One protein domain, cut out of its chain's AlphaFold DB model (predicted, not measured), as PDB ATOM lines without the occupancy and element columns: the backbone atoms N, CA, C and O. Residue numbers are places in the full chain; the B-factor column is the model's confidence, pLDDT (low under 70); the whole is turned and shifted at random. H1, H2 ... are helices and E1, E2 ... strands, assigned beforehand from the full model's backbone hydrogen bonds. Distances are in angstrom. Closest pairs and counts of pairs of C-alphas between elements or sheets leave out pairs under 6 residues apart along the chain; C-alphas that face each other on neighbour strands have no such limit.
ATOM      1  N   THR A   2      -8.152  63.518  43.060       50.34
ATOM      2  CA  THR A   2      -8.015  64.074  41.684       50.34
ATOM      3  C   THR A   2      -6.584  64.494  41.327       50.34
ATOM      4  O   THR A   2      -6.306  64.954  40.226       50.34
ATOM      5  N   SER A   3      -5.636  64.326  42.250       54.66
ATOM      6  CA  SER A   3      -4.249  64.766  42.064       54.66
ATOM      7  C   SER A   3      -3.478  63.985  40.998       54.66
ATOM      8  O   SER A   3      -2.511  64.507  40.465       54.66
ATOM      9  N   TRP A   4      -3.869  62.731  40.741       55.31
ATOM     10  CA  TRP A   4      -3.249  61.884  39.716       55.31
ATOM     11  C   TRP A   4      -3.622  62.353  38.308       55.31
ATOM     12  O   TRP A   4      -2.750  62.437  37.454       55.31
ATOM     13  N   LEU A   5      -4.883  62.764  38.104       56.06
ATOM     14  CA  LEU A   5      -5.345  63.332  36.832       56.06
ATOM     15  C   LEU A   5      -4.637  64.640  36.472       56.06
ATOM     16  O   LEU A   5      -4.459  64.934  35.299       56.06
ATOM     17  N   LYS A   6      -4.194  65.416  37.468       61.97
ATOM     18  CA  LYS A   6      -3.489  66.679  37.222       61.97
ATOM     19  C   LYS A   6      -2.027  66.501  36.774       61.97
ATOM     20  O   LYS A   6      -1.350  67.499  36.586       61.97
ATOM     21  N   GLY A   7      -1.504  65.275  36.650       58.53
ATOM     22  CA  GLY A   7      -0.171  65.015  36.078       58.53
ATOM     23  C   GLY A   7       1.035  65.466  36.918       58.53
ATOM     24  O   GLY A   7       2.171  65.176  36.566       58.53
ATOM     25  N   PHE A   8       0.825  66.121  38.064       59.97
ATOM     26  CA  PHE A   8       1.913  66.694  38.873       59.97
ATOM     27  C   PHE A   8       2.647  65.697  39.784       59.97
ATOM     28  O   PHE A   8       3.523  66.099  40.549       59.97
ATOM     29  N   ARG A   9       2.295  64.404  39.763       71.69
ATOM     30  CA  ARG A   9       2.955  63.383  40.591       71.69
ATOM     31  C   ARG A   9       3.447  62.224  39.739       71.69
ATOM     32  O   ARG A   9       2.649  61.517  39.135       71.69
ATOM     33  N   HIS A  10       4.764  62.028  39.737       79.00
ATOM     34  CA  HIS A  10       5.390  60.823  39.210       79.00
ATOM     35  C   HIS A  10       5.367  59.712  40.263       79.00
ATOM     36  O   HIS A  10       5.328  59.974  41.469       79.00
ATOM     37  N   MET A  11       5.385  58.461  39.802       86.69
ATOM     38  CA  MET A  11       5.596  57.310  40.678       86.69
ATOM     39  C   MET A  11       6.975  57.429  41.349       86.69
ATOM     40  O   MET A  11       7.914  57.861  40.694       86.69
ATOM     41  N   PRO A  12       7.153  57.026  42.617       86.25
ATOM     42  CA  PRO A  12       8.453  57.102  43.295       86.25
ATOM     43  C   PRO A  12       9.472  56.053  42.800       86.25
ATOM     44  O   PRO A  12      10.592  55.984  43.307       86.25
ATOM     45  N   PHE A  13       9.086  55.210  41.842       90.38
ATOM     46  CA  PHE A  13       9.885  54.130  41.275       90.38
ATOM     47  C   PHE A  13       9.809  54.156  39.746       90.38
ATOM     48  O   PHE A  13       8.767  54.462  39.167       90.38
ATOM     49  N   ALA A  14      10.909  53.769  39.102       92.88
ATOM     50  CA  ALA A  14      10.983  53.565  37.662       92.88
ATOM     51  C   ALA A  14      10.305  52.259  37.241       92.88
ATOM     52  O   ALA A  14       9.563  52.230  36.264       92.88
ATOM     53  N   PHE A  15      10.526  51.194  38.014       92.38
ATOM     54  CA  PHE A  15       9.848  49.915  37.831       92.38
ATOM     55  C   PHE A  15       9.070  49.558  39.096       92.38
ATOM     56  O   PHE A  15       9.636  49.643  40.192       92.38
ATOM     57  N   PRO A  16       7.788  49.169  38.971       94.31
ATOM     58  CA  PRO A  16       6.995  48.747  40.114       94.31
ATOM     59  C   PRO A  16       7.542  47.452  40.715       94.31
ATOM     60  O   PRO A  16       8.345  46.742  40.109       94.31
ATOM     61  N   MET A  17       7.053  47.123  41.909       95.31
ATOM     62  CA  MET A  17       7.236  45.785  42.466       95.31
ATOM     63  C   MET A  17       6.602  44.753  41.528       95.31
ATOM     64  O   MET A  17       5.464  44.937  41.092       95.31
ATOM     65  N   VAL A  18       7.313  43.666  41.245       95.81
ATOM     66  CA  VAL A  18       6.810  42.581  40.396       95.81
ATOM     67  C   VAL A  18       6.581  41.346  41.248       95.81
ATOM     68  O   VAL A  18       7.509  40.844  41.881       95.81
ATOM     69  N   TRP A  19       5.354  40.841  41.212       96.12
ATOM     70  CA  TRP A  19       4.949  39.614  41.887       96.12
ATOM     71  C   TRP A  19       4.852  38.470  40.882       96.12
ATOM     72  O   TRP A  19       4.345  38.646  39.773       96.12
ATOM     73  N   ARG A  20       5.360  37.300  41.258       95.06
ATOM     74  CA  ARG A  20       5.345  36.062  40.475       95.06
ATOM     75  C   ARG A  20       5.038  34.889  41.396       95.06
ATOM     76  O   ARG A  20       5.158  34.994  42.615       95.06
ATOM     77  N   GLU A  21       4.657  33.765  40.807       94.12
ATOM     78  CA  GLU A  21       4.403  32.541  41.560       94.12
ATOM     79  C   GLU A  21       5.685  32.057  42.278       94.12
ATOM     80  O   GLU A  21       6.724  31.901  41.626       94.12
ATOM     81  N   PRO A  22       5.647  31.838  43.610       94.12
ATOM     82  CA  PRO A  22       6.778  31.305  44.361       94.12
ATOM     83  C   PRO A  22       7.134  29.887  43.930       94.12
ATOM     84  O   PRO A  22       6.281  29.005  43.910       94.12
ATOM     85  N   LYS A  23       8.418  29.626  43.684       92.62
ATOM     86  CA  LYS A  23       8.890  28.279  43.328       92.62
ATOM     87  C   LYS A  23       8.950  27.338  44.523       92.62
ATOM     88  O   LYS A  23       8.664  26.157  44.389       92.62
ATOM     89  N   ASN A  24       9.377  27.850  45.677       93.56
ATOM     90  CA  ASN A  24       9.633  27.060  46.880       93.56
ATOM     91  C   ASN A  24       9.298  27.852  48.144       93.56
ATOM     92  O   ASN A  24       9.615  29.036  48.263       93.56
ATOM     93  N   ARG A  25       8.744  27.162  49.147       89.00
ATOM     94  CA  ARG A  25       8.346  27.763  50.428       89.00
ATOM     95  C   ARG A  25       9.530  28.224  51.290       89.00
ATOM     96  O   ARG A  25       9.358  29.146  52.080       89.00
ATOM     97  N   SER A  26      10.693  27.584  51.158       91.31
ATOM     98  CA  SER A  26      11.881  27.837  51.987       91.31
ATOM     99  C   SER A  26      12.762  28.977  51.478       91.31
ATOM    100  O   SER A  26      13.326  29.700  52.287       91.31
ATOM    101  N   THR A  27      12.893  29.142  50.160       93.12
ATOM    102  CA  THR A  27      13.870  30.069  49.556       93.12
ATOM    103  C   THR A  27      13.232  31.198  48.756       93.12
ATOM    104  O   THR A  27      13.900  32.187  48.483       93.12
ATOM    105  N   ASP A  28      11.972  31.053  48.342       94.69
ATOM    106  CA  ASP A  28      11.316  31.971  47.400       94.69
ATOM    107  C   ASP A  28       9.939  32.433  47.895       94.69
ATOM    108  O   ASP A  28       9.156  33.006  47.146       94.69
ATOM    109  N   CYS A  29       9.615  32.209  49.168       92.62
ATOM    110  CA  CYS A  29       8.399  32.751  49.754       92.62
ATOM    111  C   CYS A  29       8.679  34.095  50.433       92.62
ATOM    112  O   CYS A  29       9.240  34.142  51.528       92.62
ATOM    113  N   TYR A  30       8.203  35.180  49.821       94.56
ATOM    114  CA  TYR A  30       8.346  36.541  50.344       94.56
ATOM    115  C   TYR A  30       7.786  36.713  51.759       94.56
ATOM    116  O   TYR A  30       8.488  37.187  52.648       94.56
ATOM    117  N   PHE A  31       6.551  36.264  51.996       91.62
ATOM    118  CA  PHE A  31       5.913  36.371  53.313       91.62
ATOM    119  C   PHE A  31       6.659  35.578  54.393       91.62
ATOM    120  O   PHE A  31       6.766  36.001  55.532       91.62
ATOM    121  N   CYS A  32       7.200  34.426  54.017       91.56
ATOM    122  CA  CYS A  32       7.834  33.488  54.931       91.56
ATOM    123  C   CYS A  32       9.234  33.924  55.354       91.56
ATOM    124  O   CYS A  32       9.678  33.593  56.447       91.56
ATOM    125  N   LEU A  33       9.927  34.620  54.454       93.19
ATOM    126  CA  LEU A  33      11.269  35.148  54.670       93.19
ATOM    127  C   LEU A  33      11.261  36.560  55.267       93.19
ATOM    128  O   LEU A  33      12.309  37.050  55.677       93.19
ATOM    129  N   THR A  34      10.103  37.220  55.312       93.25
ATOM    130  CA  THR A  34       9.971  38.525  55.957       93.25
ATOM    131  C   THR A  34       9.694  38.320  57.443       93.25
ATOM    132  O   THR A  34       8.621  37.849  57.817       93.25
ATOM    133  N   ASP A  35      10.642  38.703  58.296       91.81
ATOM    134  CA  ASP A  35      10.414  38.717  59.739       91.81
ATOM    135  C   ASP A  35       9.589  39.947  60.131       91.81
ATOM    136  O   ASP A  35      10.052  41.090  60.080       91.81
ATOM    137  N   ILE A  36       8.333  39.693  60.487       92.44
ATOM    138  CA  ILE A  36       7.388  40.699  60.978       92.44
ATOM    139  C   ILE A  36       7.035  40.492  62.457       92.44
ATOM    140  O   ILE A  36       6.124  41.144  62.974       92.44
ATOM    141  N   SER A  37       7.725  39.581  63.148       92.50
ATOM    142  CA  SER A  37       7.445  39.283  64.550       92.50
ATOM    143  C   SER A  37       7.726  40.505  65.428       92.50
ATOM    144  O   SER A  37       8.783  41.125  65.346       92.50
ATOM    145  N   GLY A  38       6.758  40.886  66.264       93.38
ATOM    146  CA  GLY A  38       6.896  42.039  67.164       93.38
ATOM    147  C   GLY A  38       6.908  43.410  66.473       93.38
ATOM    148  O   GLY A  38       7.223  44.415  67.117       93.38
ATOM    149  N   ILE A  39       6.556  43.495  65.186       95.44
ATOM    150  CA  ILE A  39       6.460  44.778  64.483       95.44
ATOM    151  C   ILE A  39       5.212  45.544  64.927       95.44
ATOM    152  O   ILE A  39       4.091  45.040  64.913       95.44
ATOM    153  N   THR A  40       5.420  46.806  65.288       95.50
ATOM    154  CA  THR A  40       4.379  47.764  65.668       95.50
ATOM    155  C   THR A  40       4.294  48.884  64.632       95.50
ATOM    156  O   THR A  40       5.163  49.023  63.769       95.50
ATOM    157  N   SER A  41       3.284  49.752  64.741       94.25
ATOM    158  CA  SER A  41       3.176  50.945  63.885       94.25
ATOM    159  C   SER A  41       4.439  51.820  63.932       94.25
ATOM    160  O   SER A  41       4.880  52.338  62.905       94.25
ATOM    161  N   HIS A  42       5.075  51.918  65.106       94.88
ATOM    162  CA  HIS A  42       6.297  52.697  65.291       94.88
ATOM    163  C   HIS A  42       7.530  52.003  64.711       94.88
ATOM    164  O   HIS A  42       8.379  52.690  64.158       94.88
ATOM    165  N   SER A  43       7.621  50.669  64.764       94.25
ATOM    166  CA  SER A  43       8.776  49.904  64.263       94.25
ATOM    167  C   SER A  43       8.623  49.381  62.831       94.25
ATOM    168  O   SER A  43       9.554  48.793  62.302       94.25
ATOM    169  N   ARG A  44       7.516  49.649  62.126       93.00
ATOM    170  CA  ARG A  44       7.302  49.168  60.741       93.00
ATOM    171  C   ARG A  44       8.410  49.530  59.741       93.00
ATOM    172  O   ARG A  44       8.563  48.862  58.727       93.00
ATOM    173  N   HIS A  45       9.158  50.599  60.008       92.00
ATOM    174  CA  HIS A  45      10.261  51.068  59.170       92.00
ATOM    175  C   HIS A  45      11.533  50.213  59.305       92.00
ATOM    176  O   HIS A  45      12.417  50.323  58.462       92.00
ATOM    177  N   THR A  46      11.632  49.366  60.337       93.50
ATOM    178  CA  THR A  46      12.767  48.453  60.543       93.50
ATOM    179  C   THR A  46      12.610  47.143  59.777       93.50
ATOM    180  O   THR A  46      13.556  46.364  59.712       93.50
ATOM    181  N   VAL A  47      11.430  46.881  59.204       93.88
ATOM    182  CA  VAL A  47      11.176  45.666  58.426       93.88
ATOM    183  C   VAL A  47      12.004  45.703  57.150       93.88
ATOM    184  O   VAL A  47      11.820  46.568  56.288       93.88
ATOM    185  N   VAL A  48      12.906  44.735  57.014       91.81
ATOM    186  CA  VAL A  48      13.699  44.544  55.803       91.81
ATOM    187  C   VAL A  48      13.016  43.500  54.936       91.81
ATOM    188  O   VAL A  48      12.983  42.318  55.265       91.81
ATOM    189  N   TYR A  49      12.484  43.946  53.803       92.50
ATOM    190  CA  TYR A  49      11.858  43.059  52.830       92.50
ATOM    191  C   TYR A  49      12.900  42.470  51.863       92.50
ATOM    192  O   TYR A  49      13.675  43.238  51.269       92.50
ATOM    193  N   PRO A  50      12.930  41.137  51.671       93.38
ATOM    194  CA  PRO A  50      13.880  40.488  50.776       93.38
ATOM    195  C   PRO A  50      13.557  40.780  49.304       93.38
ATOM    196  O   PRO A  50      12.418  41.067  48.944       93.38
ATOM    197  N   ASN A  51      14.570  40.696  48.440       94.81
ATOM    198  CA  ASN A  51      14.388  40.740  46.989       94.81
ATOM    199  C   ASN A  51      14.449  39.310  46.447       94.81
ATOM    200  O   ASN A  51      15.509  38.686  46.506       94.81
ATOM    201  N   LEU A  52      13.325  38.787  45.962       94.88
ATOM    202  CA  LEU A  52      13.185  37.385  45.562       94.88
ATOM    203  C   LEU A  52      12.697  37.278  44.113       94.88
ATOM    204  O   LEU A  52      12.035  38.196  43.628       94.88
ATOM    205  N   PRO A  53      12.947  36.154  43.419       94.31
ATOM    206  CA  PRO A  53      12.355  35.895  42.107       94.31
ATOM    207  C   PRO A  53      10.822  36.007  42.084       94.31
ATOM    208  O   PRO A  53      10.271  36.475  41.086       94.31
ATOM    209  N   SER A  54      10.145  35.604  43.165       95.62
ATOM    210  CA  SER A  54       8.689  35.717  43.333       95.62
ATOM    211  C   SER A  54       8.190  37.120  43.693       95.62
ATOM    212  O   SER A  54       7.025  37.438  43.468       95.62
ATOM    213  N   ALA A  55       9.052  37.970  44.248       95.94
ATOM    214  CA  ALA A  55       8.709  39.307  44.717       95.94
ATOM    215  C   ALA A  55       9.912  40.233  44.519       95.94
ATOM    216  O   ALA A  55      10.755  40.415  45.406       95.94
ATOM    217  N   ILE A  56      10.005  40.785  43.311       96.06
ATOM    218  CA  ILE A  56      11.102  41.657  42.900       96.06
ATOM    219  C   ILE A  56      10.778  43.073  43.364       96.06
ATOM    220  O   ILE A  56       9.720  43.615  43.031       96.06
ATOM    221  N   ARG A  57      11.686  43.680  44.129       94.12
ATOM    222  CA  ARG A  57      11.490  45.014  44.711       94.12
ATOM    223  C   ARG A  57      11.376  46.099  43.628       94.12
ATOM    224  O   ARG A  57      11.994  45.970  42.572       94.12
ATOM    225  N   PRO A  58      10.645  47.195  43.910       94.94
ATOM    226  CA  PRO A  58      10.633  48.364  43.047       94.94
ATOM    227  C   PRO A  58      12.044  48.886  42.815       94.94
ATOM    228  O   PRO A  58      12.862  48.926  43.739       94.94
ATOM    229  N   VAL A  59      12.297  49.347  41.597       93.75
ATOM    230  CA  VAL A  59      13.555  49.995  41.236       93.75
ATOM    231  C   VAL A  59      13.342  51.498  41.287       93.75
ATOM    232  O   VAL A  59      12.448  52.027  40.627       93.75
ATOM    233  N   THR A  60      14.148  52.193  42.082       91.81
ATOM    234  CA  THR A  60      14.101  53.655  42.184       91.81
ATOM    235  C   THR A  60      14.609  54.309  40.907       91.81
ATOM    236  O   THR A  60      15.411  53.731  40.174       91.81
ATOM    237  N   HIS A  61      14.175  55.541  40.658       91.62
ATOM    238  CA  HIS A  61      14.735  56.342  39.575       91.62
ATOM    239  C   HIS A  61      16.241  56.554  39.757       91.62
ATOM    240  O   HIS A  61      16.740  56.708  40.873       91.62
ATOM    241  N   SER A  62      16.954  56.573  38.640       90.81
ATOM    242  CA  SER A  62      18.384  56.859  38.549       90.81
ATOM    243  C   SER A  62      18.642  57.658  37.271       90.81
ATOM    244  O   SER A  62      17.713  57.917  36.505       90.81
ATOM    245  N   SER A  63      19.890  58.045  37.010       87.75
ATOM    246  CA  SER A  63      20.251  58.728  35.761       87.75
ATOM    247  C   SER A  63      19.903  57.913  34.508       87.75
ATOM    248  O   SER A  63      19.560  58.500  33.489       87.75
ATOM    249  N   GLU A  64      19.939  56.578  34.590       92.25
ATOM    250  CA  GLU A  64      19.543  55.683  33.491       92.25
ATOM    251  C   GLU A  64      18.027  55.445  33.433       92.25
ATOM    252  O   GLU A  64      17.477  55.153  32.374       92.25
ATOM    253  N   LEU A  65      17.339  55.592  34.569       89.19
ATOM    254  CA  LEU A  65      15.904  55.363  34.728       89.19
ATOM    255  C   LEU A  65      15.194  56.655  35.140       89.19
ATOM    256  O   LEU A  65      14.604  56.752  36.223       89.19
ATOM    257  N   SER A  66      15.286  57.673  34.286       87.62
ATOM    258  CA  SER A  66      14.701  58.986  34.550       87.62
ATOM    259  C   SER A  66      13.180  58.922  34.672       87.62
ATOM    260  O   SER A  66      12.522  58.098  34.038       87.62
ATOM    261  N   ILE A  67      12.617  59.843  35.448       86.19
ATOM    262  CA  ILE A  67      11.170  60.028  35.537       86.19
ATOM    263  C   ILE A  67      10.623  60.357  34.138       86.19
ATOM    264  O   ILE A  67      11.105  61.313  33.520       86.19
ATOM    265  N   PRO A  68       9.627  59.604  33.634       83.00
ATOM    266  CA  PRO A  68       8.973  59.934  32.379       83.00
ATOM    267  C   PRO A  68       8.398  61.348  32.450       83.00
ATOM    268  O   PRO A  68       7.641  61.675  33.367       83.00
ATOM    269  N   LYS A  69       8.763  62.198  31.490       78.25
ATOM    270  CA  LYS A  69       8.140  63.514  31.353       78.25
ATOM    271  C   LYS A  69       6.732  63.322  30.808       78.25
ATOM    272  O   LYS A  69       6.539  62.600  29.833       78.25
ATOM    273  N   THR A  70       5.759  63.959  31.443       69.81
ATOM    274  CA  THR A  70       4.392  64.020  30.928       69.81
ATOM    275  C   THR A  70       4.403  64.739  29.582       69.81
ATOM    276  O   THR A  70       4.883  65.870  29.504       69.81
TER     277      THR A  70
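AT A GLANCE: This is residues 2 to 70 of the 136 residues of an uncharacterized protein of Araneus ventricosus (UniProt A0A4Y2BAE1). There is little regular structure here: a loose chain of loops, in which residues 13 to 19 run out and residues 55 to 60 fold back beside them. Beyond that thin stem lie the one-turn helix H1 and a long loop, residues 34 to 51. The 69 printed residues hold one named strand, E1, then one named helix, H1, a mixed class with only 7 residues in named elements. The whole is loose, radius of gyration of the C-alphas 15.9 A, spanning 42 by 31 by 25 A.

IN THESE COORDINATES: Find C-alpha 13 at (9.885, 54.130, 41.275), where E1, residues 13 to 15, begins; it is 5.4 A long. H1, residues 30 to 33, also 5.4 A, ends at C-alpha 33, (11.269, 35.148, 54.670).

HOW THE PARTS SIT: E1 and H1 are apart. E1 pairs with no named strand, but look at residues 59 to 60, antiparallel to it; residues 18 to 19 pair likewise with 55 to 56. H1 is too short for an O i to N i+4 pair; its one O i to N i+3 pair is within range.

THE WHOLE: The C-alphas of Lys 6 and Ser 26, the two farthest apart, are 44.3 A apart. The printed part has no cut; E1 to H1 is a long link of 14 residues. Residues 2 to 8 and 70 have pLDDT under 70.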